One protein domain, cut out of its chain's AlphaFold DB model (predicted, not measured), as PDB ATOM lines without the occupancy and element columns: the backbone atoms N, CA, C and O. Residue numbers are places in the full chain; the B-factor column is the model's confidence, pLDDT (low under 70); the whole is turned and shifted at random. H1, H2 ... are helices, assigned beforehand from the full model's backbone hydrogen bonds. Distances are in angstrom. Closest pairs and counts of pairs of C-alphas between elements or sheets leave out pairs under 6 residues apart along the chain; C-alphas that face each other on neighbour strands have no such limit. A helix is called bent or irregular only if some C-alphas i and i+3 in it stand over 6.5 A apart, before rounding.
ATOM      1  N   ALA A 340     -31.983 -25.821  37.418       65.44
ATOM      2  CA  ALA A 340     -32.753 -24.817  38.162       65.44
ATOM      3  C   ALA A 340     -34.234 -25.218  38.361       65.44
ATOM      4  O   ALA A 340     -34.818 -24.972  39.423       65.44
ATOM      5  N   ALA A 341     -34.839 -25.876  37.366       70.62
ATOM      6  CA  ALA A 341     -36.196 -26.416  37.466       70.62
ATOM      7  C   ALA A 341     -36.298 -27.581  38.474       70.62
ATOM      8  O   ALA A 341     -37.301 -27.704  39.173       70.62
ATOM      9  N   GLN A 342     -35.259 -28.414  38.592       66.31
ATOM     10  CA  GLN A 342     -35.225 -29.516  39.561       66.31
ATOM     11  C   GLN A 342     -35.108 -29.015  41.006       66.31
ATOM     12  O   GLN A 342     -35.888 -29.445  41.854       66.31
ATOM     13  N   VAL A 343     -34.208 -28.063  41.285       73.50
ATOM     14  CA  VAL A 343     -34.045 -27.478  42.634       73.50
ATOM     15  C   VAL A 343     -35.339 -26.806  43.116       73.50
ATOM     16  O   VAL A 343     -35.749 -26.988  44.262       73.50
ATOM     17  N   SER A 344     -36.027 -26.073  42.236       73.88
ATOM     18  CA  SER A 344     -37.293 -25.410  42.582       73.88
ATOM     19  C   SER A 344     -38.453 -26.395  42.797       73.88
ATOM     20  O   SER A 344     -39.229 -26.209  43.736       73.88
ATOM     21  N   ALA A 345     -38.540 -27.479  42.017       66.94
ATOM     22  CA  ALA A 345     -39.510 -28.551  42.258       66.94
ATOM     23  C   ALA A 345     -39.249 -29.292  43.587       66.94
ATOM     24  O   ALA A 345     -40.182 -29.561  44.344       66.94
ATOM     25  N   GLN A 346     -37.983 -29.571  43.914       70.19
ATOM     26  CA  GLN A 346     -37.594 -30.251  45.155       70.19
ATOM     27  C   GLN A 346     -37.957 -29.415  46.401       70.19
ATOM     28  O   GLN A 346     -38.470 -29.955  47.383       70.19
ATOM     29  N   ALA A 347     -37.791 -28.088  46.333       72.94
ATOM     30  CA  ALA A 347     -38.221 -27.165  47.384       72.94
ATOM     31  C   ALA A 347     -39.754 -27.143  47.585       72.94
ATOM     32  O   ALA A 347     -40.225 -27.060  48.721       72.94
ATOM     33  N   GLN A 348     -40.544 -27.262  46.509       72.81
ATOM     34  CA  GLN A 348     -42.009 -27.333  46.603       72.81
ATOM     35  C   GLN A 348     -42.488 -28.629  47.274       72.81
ATOM     36  O   GLN A 348     -43.357 -28.573  48.144       72.81
ATOM     37  N   VAL A 349     -41.891 -29.778  46.936       69.81
ATOM     38  CA  VAL A 349     -42.217 -31.069  47.574       69.81
ATOM     39  C   VAL A 349     -41.897 -31.043  49.072       69.81
ATOM     40  O   VAL A 349     -42.714 -31.486  49.878       69.81
ATOM     41  N   ALA A 350     -40.760 -30.457  49.467       70.31
ATOM     42  CA  ALA A 350     -40.396 -30.287  50.875       70.31
ATOM     43  C   ALA A 350     -41.437 -29.458  51.654       70.31
ATOM     44  O   ALA A 350     -41.904 -29.883  52.714       70.31
ATOM     45  N   ALA A 351     -41.854 -28.311  51.106       72.94
ATOM     46  CA  ALA A 351     -42.871 -27.459  51.721       72.94
ATOM     47  C   ALA A 351     -44.239 -28.161  51.835       72.94
ATOM     48  O   ALA A 351     -44.924 -28.034  52.852       72.94
ATOM     49  N   GLN A 352     -44.630 -28.942  50.821       74.31
ATOM     50  CA  GLN A 352     -45.889 -29.690  50.824       74.31
ATOM     51  C   GLN A 352     -45.890 -30.821  51.867       74.31
ATOM     52  O   GLN A 352     -46.878 -30.981  52.586       74.31
ATOM     53  N   ALA A 353     -44.783 -31.558  52.004       69.62
ATOM     54  CA  ALA A 353     -44.631 -32.595  53.026       69.62
ATOM     55  C   ALA A 353     -44.693 -32.012  54.452       69.62
ATOM     56  O   ALA A 353     -45.396 -32.543  55.314       69.62
ATOM     57  N   GLN A 354     -44.029 -30.875  54.691       74.25
ATOM     58  CA  GLN A 354     -44.063 -30.185  55.985       74.25
ATOM     59  C   GLN A 354     -45.476 -29.676  56.335       74.25
ATOM     60  O   GLN A 354     -45.904 -29.775  57.490       74.25
ATOM     61  N   ALA A 355     -46.234 -29.188  55.345       76.56
ATOM     62  CA  ALA A 355     -47.634 -28.798  55.524       76.56
ATOM     63  C   ALA A 355     -48.549 -29.993  55.858       76.56
ATOM     64  O   ALA A 355     -49.393 -29.886  56.748       76.56
ATOM     65  N   GLN A 356     -48.362 -31.145  55.204       74.62
ATOM     66  CA  GLN A 356     -49.126 -32.367  55.487       74.62
ATOM     67  C   GLN A 356     -48.822 -32.939  56.880       74.62
ATOM     68  O   GLN A 356     -49.756 -33.260  57.615       74.62
ATOM     69  N   ALA A 357     -47.550 -32.997  57.290       72.25
ATOM     70  CA  ALA A 357     -47.169 -33.446  58.632       72.25
ATOM     71  C   ALA A 357     -47.782 -32.553  59.730       72.25
ATOM     72  O   ALA A 357     -48.346 -33.053  60.706       72.25
ATOM     73  N   SER A 358     -47.749 -31.232  59.520       73.81
ATOM     74  CA  SER A 358     -48.369 -30.248  60.418       73.81
ATOM     75  C   SER A 358     -49.890 -30.423  60.511       73.81
ATOM     76  O   SER A 358     -50.459 -30.321  61.597       73.81
ATOM     77  N   ALA A 359     -50.553 -30.725  59.388       76.94
ATOM     78  CA  ALA A 359     -51.992 -30.964  59.348       76.94
ATOM     79  C   ALA A 359     -52.397 -32.242  60.103       76.94
ATOM     80  O   ALA A 359     -53.329 -32.193  60.898       76.94
ATOM     81  N   VAL A 360     -51.699 -33.368  59.899       74.00
ATOM     82  CA  VAL A 360     -52.043 -34.658  60.536       74.00
ATOM     83  C   VAL A 360     -51.896 -34.600  62.059       74.00
ATOM     84  O   VAL A 360     -52.792 -35.041  62.781       74.00
ATOM     85  N   LEU A 361     -50.804 -34.014  62.562       68.06
ATOM     86  CA  LEU A 361     -50.546 -33.929  64.005       68.06
ATOM     87  C   LEU A 361     -51.536 -33.006  64.736       68.06
ATOM     88  O   LEU A 361     -51.857 -33.256  65.899       68.06
ATOM     89  N   GLY A 362     -52.094 -32.003  64.047       73.44
ATOM     90  CA  GLY A 362     -53.111 -31.101  64.596       73.44
ATOM     91  C   GLY A 362     -54.437 -31.771  64.990       73.44
ATOM     92  O   GLY A 362     -55.174 -31.205  65.793       73.44
ATOM     93  N   TRP A 363     -54.738 -32.973  64.480       71.75
ATOM     94  CA  TRP A 363     -55.979 -33.700  64.795       71.75
ATOM     95  C   TRP A 363     -55.838 -34.755  65.904       71.75
ATOM     96  O   TRP A 363     -56.854 -35.201  66.434       71.75
ATOM     97  N   GLN A 364     -54.619 -35.184  66.255       72.19
ATOM     98  CA  GLN A 364     -54.417 -36.361  67.120       72.19
ATOM     99  C   GLN A 364     -54.113 -36.038  68.592       72.19
ATOM    100  O   GLN A 364     -54.234 -36.920  69.445       72.19
ATOM    101  N   HIS A 365     -53.726 -34.801  68.924       72.88
ATOM    102  CA  HIS A 365     -53.289 -34.437  70.277       72.88
ATOM    103  C   HIS A 365     -53.978 -33.160  70.796       72.88
ATOM    104  O   HIS A 365     -53.630 -32.064  70.363       72.88
ATOM    105  N   PRO A 366     -54.898 -33.255  71.781       73.12
ATOM    106  CA  PRO A 366     -55.604 -32.091  72.329       73.12
ATOM    107  C   PRO A 366     -54.747 -31.216  73.267       73.12
ATOM    108  O   PRO A 366     -55.229 -30.196  73.752       73.12
ATOM    109  N   HIS A 367     -53.490 -31.593  73.543       85.56
ATOM    110  CA  HIS A 367     -52.557 -30.823  74.373       85.56
ATOM    111  C   HIS A 367     -51.400 -30.265  73.517       85.56
ATOM    112  O   HIS A 367     -50.499 -31.024  73.145       85.56
ATOM    113  N   PRO A 368     -51.363 -28.947  73.226       79.94
ATOM    114  CA  PRO A 368     -50.421 -28.381  72.255       79.94
ATOM    115  C   PRO A 368     -48.951 -28.461  72.696       79.94
ATOM    116  O   PRO A 368     -48.066 -28.564  71.854       79.94
ATOM    117  N   GLN A 369     -48.673 -28.467  74.005       84.19
ATOM    118  CA  GLN A 369     -47.305 -28.595  74.530       84.19
ATOM    119  C   GLN A 369     -46.694 -29.980  74.258       84.19
ATOM    120  O   GLN A 369     -45.534 -30.062  73.864       84.19
ATOM    121  N   LEU A 370     -47.474 -31.058  74.405       81.75
ATOM    122  CA  LEU A 370     -47.008 -32.417  74.103       81.75
ATOM    123  C   LEU A 370     -46.836 -32.620  72.593       81.75
ATOM    124  O   LEU A 370     -45.847 -33.213  72.171       81.75
ATOM    125  N   ALA A 371     -47.737 -32.060  71.778       81.69
ATOM    126  CA  ALA A 371     -47.588 -32.059  70.324       81.69
ATOM    127  C   ALA A 371     -46.296 -31.341  69.884       81.69
ATOM    128  O   ALA A 371     -45.534 -31.888  69.090       81.69
ATOM    129  N   ALA A 372     -45.998 -30.162  70.446       84.19
ATOM    130  CA  ALA A 372     -44.763 -29.431  70.157       84.19
ATOM    131  C   ALA A 372     -43.499 -30.209  70.571       84.19
ATOM    132  O   ALA A 372     -42.529 -30.253  69.814       84.19
ATOM    133  N   GLN A 373     -43.515 -30.866  71.736       89.06
ATOM    134  CA  GLN A 373     -42.391 -31.681  72.207       89.06
ATOM    135  C   GLN A 373     -42.172 -32.932  71.334       89.06
ATOM    136  O   GLN A 373     -41.031 -33.284  71.043       89.06
ATOM    137  N   TYR A 374     -43.251 -33.565  70.862       86.44
ATOM    138  CA  TYR A 374     -43.187 -34.711  69.952       86.44
ATOM    139  C   TYR A 374     -42.679 -34.318  68.553       86.44
ATOM    140  O   TYR A 374     -41.813 -34.997  68.000       86.44
ATOM    141  N   VAL A 375     -43.134 -33.178  68.015       86.62
ATOM    142  CA  VAL A 375     -42.611 -32.599  66.763       86.62
ATOM    143  C   VAL A 375     -41.110 -32.325  66.877       86.62
ATOM    144  O   VAL A 375     -40.355 -32.750  66.007       86.62
ATOM    145  N   ALA A 376     -40.664 -31.682  67.961       89.56
ATOM    146  CA  ALA A 376     -39.246 -31.396  68.185       89.56
ATOM    147  C   ALA A 376     -38.388 -32.673  68.279       89.56
ATOM    148  O   ALA A 376     -37.260 -32.689  67.789       89.56
ATOM    149  N   ALA A 377     -38.924 -33.756  68.854       90.94
ATOM    150  CA  ALA A 377     -38.243 -35.048  68.926       90.94
ATOM    151  C   ALA A 377     -38.153 -35.766  67.563       90.94
ATOM    152  O   ALA A 377     -37.129 -36.380  67.267       90.94
ATOM    153  N   GLN A 378     -39.185 -35.678  66.712       90.44
ATOM    154  CA  GLN A 378     -39.172 -36.293  65.375       90.44
ATOM    155  C   GLN A 378     -38.420 -35.474  64.315       90.44
ATOM    156  O   GLN A 378     -37.927 -36.045  63.341       90.44
ATOM    157  N   GLN A 379     -38.306 -34.152  64.484       91.00
ATOM    158  CA  GLN A 379     -37.693 -33.251  63.504       91.00
ATOM    159  C   GLN A 379     -36.294 -33.682  63.001       91.00
ATOM    160  O   GLN A 379     -36.121 -33.708  61.780       91.00
ATOM    161  N   PRO A 380     -35.313 -34.078  63.846       93.00
ATOM    162  CA  PRO A 380     -34.010 -34.536  63.352       93.00
ATOM    163  C   PRO A 380     -34.089 -35.848  62.554       93.00
ATOM    164  O   PRO A 380     -33.381 -35.996  61.559       93.00
ATOM    165  N   GLN A 381     -34.973 -36.779  62.928       92.06
ATOM    166  CA  GLN A 381     -35.150 -38.044  62.201       92.06
ATOM    167  C   GLN A 381     -35.778 -37.813  60.819       92.06
ATOM    168  O   GLN A 381     -35.346 -38.402  59.828       92.06
ATOM    169  N   LEU A 382     -36.760 -36.911  60.734       89.88
ATOM    170  CA  LEU A 382     -37.408 -36.538  59.475       89.88
ATOM    171  C   LEU A 382     -36.430 -35.787  58.550       89.88
ATOM    172  O   LEU A 382     -36.393 -36.050  57.348       89.88
ATOM    173  N   GLN A 383     -35.569 -34.932  59.112       92.50
ATOM    174  CA  GLN A 383     -34.510 -34.247  58.367       92.50
ATOM    175  C   GLN A 383     -33.424 -35.214  57.853       92.50
ATOM    176  O   GLN A 383     -32.969 -35.067  56.718       92.50
ATOM    177  N   ALA A 384     -33.048 -36.235  58.633       92.12
ATOM    178  CA  ALA A 384     -32.122 -37.284  58.196       92.12
ATOM    179  C   ALA A 384     -32.706 -38.127  57.044       92.12
ATOM    180  O   ALA A 384     -32.050 -38.306  56.016       92.12
ATOM    181  N   ALA A 385     -33.967 -38.558  57.161       90.81
ATOM    182  CA  ALA A 385     -34.667 -39.276  56.093       90.81
ATOM    183  C   ALA A 385     -34.781 -38.436  54.805       90.81
ATOM    184  O   ALA A 385     -34.584 -38.947  53.700       90.81
ATOM    185  N   GLN A 386     -35.029 -37.127  54.930       92.06
ATOM    186  CA  GLN A 386     -35.042 -36.211  53.788       92.06
ATOM    187  C   GLN A 386     -33.658 -36.088  53.127       92.06
ATOM    188  O   GLN A 386     -33.570 -36.098  51.898       92.06
ATOM    189  N   ALA A 387     -32.574 -36.021  53.907       92.31
ATOM    190  CA  ALA A 387     -31.211 -35.988  53.374       92.31
ATOM    191  C   ALA A 387     -30.862 -37.272  52.594       92.31
ATOM    192  O   ALA A 387     -30.328 -37.190  51.486       92.31
ATOM    193  N   GLN A 388     -31.240 -38.446  53.114       94.56
ATOM    194  CA  GLN A 388     -31.066 -39.728  52.419       94.56
ATOM    195  C   GLN A 388     -31.879 -39.799  51.115       94.56
ATOM    196  O   GLN A 388     -31.355 -40.241  50.090       94.56
ATOM    197  N   ALA A 389     -33.123 -39.306  51.103       89.81
ATOM    198  CA  ALA A 389     -33.939 -39.234  49.888       89.81
ATOM    199  C   ALA A 389     -33.306 -38.331  48.808       89.81
ATOM    200  O   ALA A 389     -33.248 -38.714  47.636       89.81
ATOM    201  N   VAL A 390     -32.762 -37.167  49.192       93.81
ATOM    202  CA  VAL A 390     -32.013 -36.285  48.275       93.81
ATOM    203  C   VAL A 390     -30.762 -36.988  47.734       93.81
ATOM    204  O   VAL A 390     -30.492 -36.915  46.534       93.81
ATOM    205  N   GLN A 391     -30.025 -37.717  48.578       95.62
ATOM    206  CA  GLN A 391     -28.827 -38.454  48.170       95.62
ATOM    207  C   GLN A 391     -29.145 -39.590  47.179       95.62
ATOM    208  O   GLN A 391     -28.444 -39.744  46.178       95.62
ATOM    209  N   GLN A 392     -30.228 -40.347  47.396       92.81
ATOM    210  CA  GLN A 392     -30.690 -41.364  46.439       92.81
ATOM    211  C   GLN A 392     -31.122 -40.745  45.102       92.81
ATOM    212  O   GLN A 392     -30.801 -41.285  44.041       92.81
ATOM    213  N   GLN A 393     -31.796 -39.589  45.126       93.75
ATOM    214  CA  GLN A 393     -32.198 -38.881  43.909       93.75
ATOM    215  C   GLN A 393     -30.982 -38.402  43.095       93.75
ATOM    216  O   GLN A 393     -30.962 -38.557  41.872       93.75
ATOM    217  N   GLN A 394     -29.939 -37.894  43.762       95.00
ATOM    218  CA  GLN A 394     -28.670 -37.531  43.118       95.00
ATOM    219  C   GLN A 394     -27.955 -38.754  42.519       95.00
ATOM    220  O   GLN A 394     -27.485 -38.686  41.382       95.00
ATOM    221  N   LEU A 395     -27.922 -39.887  43.233       96.62
ATOM    222  CA  LEU A 395     -27.337 -41.136  42.733       96.62
ATOM    223  C   LEU A 395     -28.051 -41.624  41.461       96.62
ATOM    224  O   LEU A 395     -27.398 -41.938  40.466       96.62
ATOM    225  N   MET A 396     -29.387 -41.632  41.465       96.75
ATOM    226  CA  MET A 396     -30.202 -42.019  40.308       96.75
ATOM    227  C   MET A 396     -29.927 -41.116  39.094       96.75
ATOM    228  O   MET A 396     -29.767 -41.607  37.975       96.75
ATOM    229  N   GLN A 397     -29.808 -39.803  39.311       94.44
ATOM    230  CA  GLN A 397     -29.505 -38.846  38.247       94.44
ATOM    231  C   GLN A 397     -28.078 -39.012  37.692       94.44
ATOM    232  O   GLN A 397     -27.873 -38.865  36.486       94.44
ATOM    233  N   ALA A 398     -27.099 -39.366  38.533       95.44
ATOM    234  CA  ALA A 398     -25.740 -39.681  38.093       95.44
ATOM    235  C   ALA A 398     -25.696 -40.955  37.227       95.44
ATOM    236  O   ALA A 398     -25.102 -40.943  36.148       95.44
ATOM    237  N   VAL A 399     -26.394 -42.023  37.638       97.31
ATOM    238  CA  VAL A 399     -26.519 -43.267  36.851       97.31
ATOM    239  C   VAL A 399     -27.194 -43.003  35.499       97.31
ATOM    240  O   VAL A 399     -26.725 -43.492  34.472       97.31
ATOM    241  N   GLN A 400     -28.239 -42.171  35.459       94.56
ATOM    242  CA  GLN A 400     -28.896 -41.787  34.205       94.56
ATOM    243  C   GLN A 400     -27.950 -41.026  33.254       94.56
ATOM    244  O   GLN A 400     -27.936 -41.303  32.054       94.56
ATOM    245  N   GLN A 401     -27.110 -40.120  33.770       95.56
ATOM    246  CA  GLN A 401     -26.088 -39.435  32.962       95.56
ATOM    247  C   GLN A 401     -24.974 -40.376  32.478       95.56
ATOM    248  O   GLN A 401     -24.441 -40.178  31.384       95.56
ATOM    249  N   GLN A 402     -24.621 -41.403  33.255       96.81
ATOM    250  CA  GLN A 402     -23.638 -42.413  32.851       96.81
ATOM    251  C   GLN A 402     -24.177 -43.313  31.726       96.81
ATOM    252  O   GLN A 402     -23.479 -43.540  30.737       96.81
ATOM    253  N   LEU A 403     -25.431 -43.767  31.835       96.56
ATOM    254  CA  LEU A 403     -26.111 -44.535  30.784       96.56
ATOM    255  C   LEU A 403     -26.238 -43.732  29.483       96.56
ATOM    256  O   LEU A 403     -25.940 -44.253  28.410       96.56
ATOM    257  N   TYR A 404     -26.595 -42.446  29.571       97.06
ATOM    258  CA  TYR A 404     -26.663 -41.570  28.398       97.06
ATOM    259  C   TYR A 404     -25.299 -41.422  27.696       97.06
ATOM    260  O   TYR A 404     -25.213 -41.560  26.476       97.06
ATOM    261  N   GLN A 405     -24.212 -41.221  28.450       96.88
ATOM    262  CA  GLN A 405     -22.860 -41.170  27.877       96.88
ATOM    263  C   GLN A 405     -22.443 -42.494  27.220       96.88
ATOM    264  O   GLN A 405     -21.845 -42.476  26.145       96.88
ATOM    265  N   GLN A 406     -22.798 -43.640  27.812       96.44
ATOM    266  CA  GLN A 406     -22.555 -44.952  27.206       96.44
ATOM    267  C   GLN A 406     -23.312 -45.111  25.877       96.44
ATOM    268  O   GLN A 406     -22.726 -45.561  24.892       96.44
ATOM    269  N   GLN A 407     -24.577 -44.681  25.815       97.19
ATOM    270  CA  GLN A 407     -25.386 -44.731  24.595       97.19
ATOM    271  C   GLN A 407     -24.816 -43.833  23.480       97.19
ATOM    272  O   GLN A 407     -24.752 -44.254  22.325       97.19
ATOM    273  N   VAL A 408     -24.338 -42.628  23.817       97.44
ATOM    274  CA  VAL A 408     -23.676 -41.719  22.860       97.44
ATOM    275  C   VAL A 408     -22.367 -42.319  22.329       97.44
ATOM    276  O   VAL A 408     -22.121 -42.273  21.124       97.44
ATOM    277  N   LEU A 409     -21.550 -42.936  23.192       97.75
ATOM    278  CA  LEU A 409     -20.331 -43.644  22.779       97.75
ATOM    279  C   LEU A 409     -20.637 -44.826  21.847       97.75
ATOM    280  O   LEU A 409     -19.965 -44.993  20.827       97.75
ATOM    281  N   GLN A 410     -21.672 -45.615  22.150       97.06
ATOM    282  CA  GLN A 410     -22.082 -46.753  21.324       97.06
ATOM    283  C   GLN A 410     -22.595 -46.307  19.945       97.06
ATOM    284  O   GLN A 410     -22.195 -46.881  18.930       97.06
ATOM    285  N   ALA A 411     -23.406 -45.246  19.887       96.19
ATOM    286  CA  ALA A 411     -23.863 -44.654  18.631       96.19
ATOM    287  C   ALA A 411     -22.694 -44.099  17.792       96.19
ATOM    288  O   ALA A 411     -22.660 -44.281  16.574       96.19
ATOM    289  N   HIS A 412     -21.694 -43.479  18.431       97.25
ATOM    290  CA  HIS A 412     -20.504 -42.991  17.733       97.25
ATOM    291  C   HIS A 412     -19.652 -44.139  17.163       97.25
ATOM    292  O   HIS A 412     -19.215 -44.064  16.015       97.25
ATOM    293  N   ALA A 413     -19.474 -45.232  17.912       97.12
ATOM    294  CA  ALA A 413     -18.777 -46.427  17.430       97.12
ATOM    295  C   ALA A 413     -19.495 -47.080  16.231       97.12
ATOM    296  O   ALA A 413     -18.848 -47.456  15.253       97.12
ATOM    297  N   GLN A 414     -20.831 -47.154  16.259       96.56
ATOM    298  CA  GLN A 414     -21.632 -47.641  15.128       96.56
ATOM    299  C   GLN A 414     -21.481 -46.746  13.886       96.56
ATOM    300  O   GLN A 414     -21.279 -47.260  12.785       96.56
ATOM    301  N   ALA A 415     -21.500 -45.419  14.052       96.56
ATOM    302  CA  ALA A 415     -21.282 -44.477  12.955       96.56
ATOM    303  C   ALA A 415     -19.873 -44.601  12.339       96.56
ATOM    304  O   ALA A 415     -19.729 -44.564  11.115       96.56
ATOM    305  N   GLN A 416     -18.834 -44.815  13.159       96.56
ATOM    306  CA  GLN A 416     -17.476 -45.076  12.665       96.56
ATOM    307  C   GLN A 416     -17.386 -46.395  11.882       96.56
ATOM    308  O   GLN A 416     -16.795 -46.418  10.802       96.56
ATOM    309  N   ALA A 417     -18.008 -47.474  12.371       95.94
ATOM    310  CA  ALA A 417     -18.039 -48.758  11.665       95.94
ATOM    311  C   ALA A 417     -18.746 -48.649  10.298       95.94
ATOM    312  O   ALA A 417     -18.239 -49.147   9.290       95.94
ATOM    313  N   GLN A 418     -19.870 -47.923  10.229       95.06
ATOM    314  CA  GLN A 418     -20.562 -47.643   8.967       95.06
ATOM    315  C   GLN A 418     -19.676 -46.838   8.000       95.06
ATOM    316  O   GLN A 418     -19.534 -47.225   6.837       95.06
ATOM    317  N   ALA A 419     -19.006 -45.781   8.478       94.81
ATOM    318  CA  ALA A 419     -18.092 -44.974   7.667       94.81
ATOM    319  C   ALA A 419     -16.914 -45.792   7.101       94.81
ATOM    320  O   ALA A 419     -16.558 -45.629   5.934       94.81
ATOM    321  N   GLN A 420     -16.348 -46.716   7.888       95.12
ATOM    322  CA  GLN A 420     -15.298 -47.627   7.418       95.12
ATOM    323  C   GLN A 420     -15.817 -48.594   6.344       95.12
ATOM    324  O   GLN A 420     -15.160 -48.770   5.318       95.12
ATOM    325  N   SER A 421     -17.016 -49.166   6.520       94.06
ATOM    326  CA  SER A 421     -17.594 -50.067   5.510       94.06
ATOM    327  C   SER A 421     -17.866 -49.360   4.170       94.06
ATOM    328  O   SER A 421     -17.586 -49.917   3.109       94.06
TER     329      SER A 421
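AT A GLANCE: This is residues 340 to 421 of the 941 residues of an uncharacterized protein of Gonium pectorale (UniProt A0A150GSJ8). Two helices make a loose, lopsided V: H1 runs to a tight turn, and beyond it the much longer, bent helix H2 folds back and runs far past the place where H1 began. The arms of the V have few contacts, and residues 391 to 421 of H2b stick out alone. The printed part has 82 residues with two named helices, H1 then H2, and no named strand; its class is all helix. It is extended, with a radius of gyration of the C-alphas of 22.9 A and spans of 80 by 20 by 19 A.

HOW THE PARTS SIT: H1, residues 340 to 364, is joined by a tight link of 3 residues to H2, residues 368 to 421. By its hydrogen bonds H2 was assigned as one helix, but it is bent: C-alphas 377 and 380 are 7.0 A apart. Its arms H2a, residues 368 to 377, and H2b, residues 380 to 421, stand at a steep tilt of 44 degrees. H1 and H2a are close but not clearly touching, their closest C-alphas being those of Leu 361 and Ala 371, 7.2 A apart. They run opposite ways at a steep tilt of 43 degrees. H1 and H2b are only just apart, at 8.5 A between their closest C-alphas. Every O i to N i+4 pair is within hydrogen-bond range in H2a and H2b, and 19 of 21 are in H1.

IN THESE COORDINATES: H1 begins at C-alpha 340 at (-32.753, -24.817, 38.162) and is 38.0 A long. H2a begins at C-alpha 368 at (-50.421, -28.381, 72.255) and is 14.3 A long. H2b is 62.1 A long and ends at C-alpha 421 at (-17.594, -50.067, 5.510).

THE WHOLE: The two C-alphas farthest apart are those of His 367 and Ser 421, at 79.6 A. The printed part has no cut and no long link. Its mean pLDDT is 86.0; residues 340, 342, 345, 349, 353 and 361 are under 70.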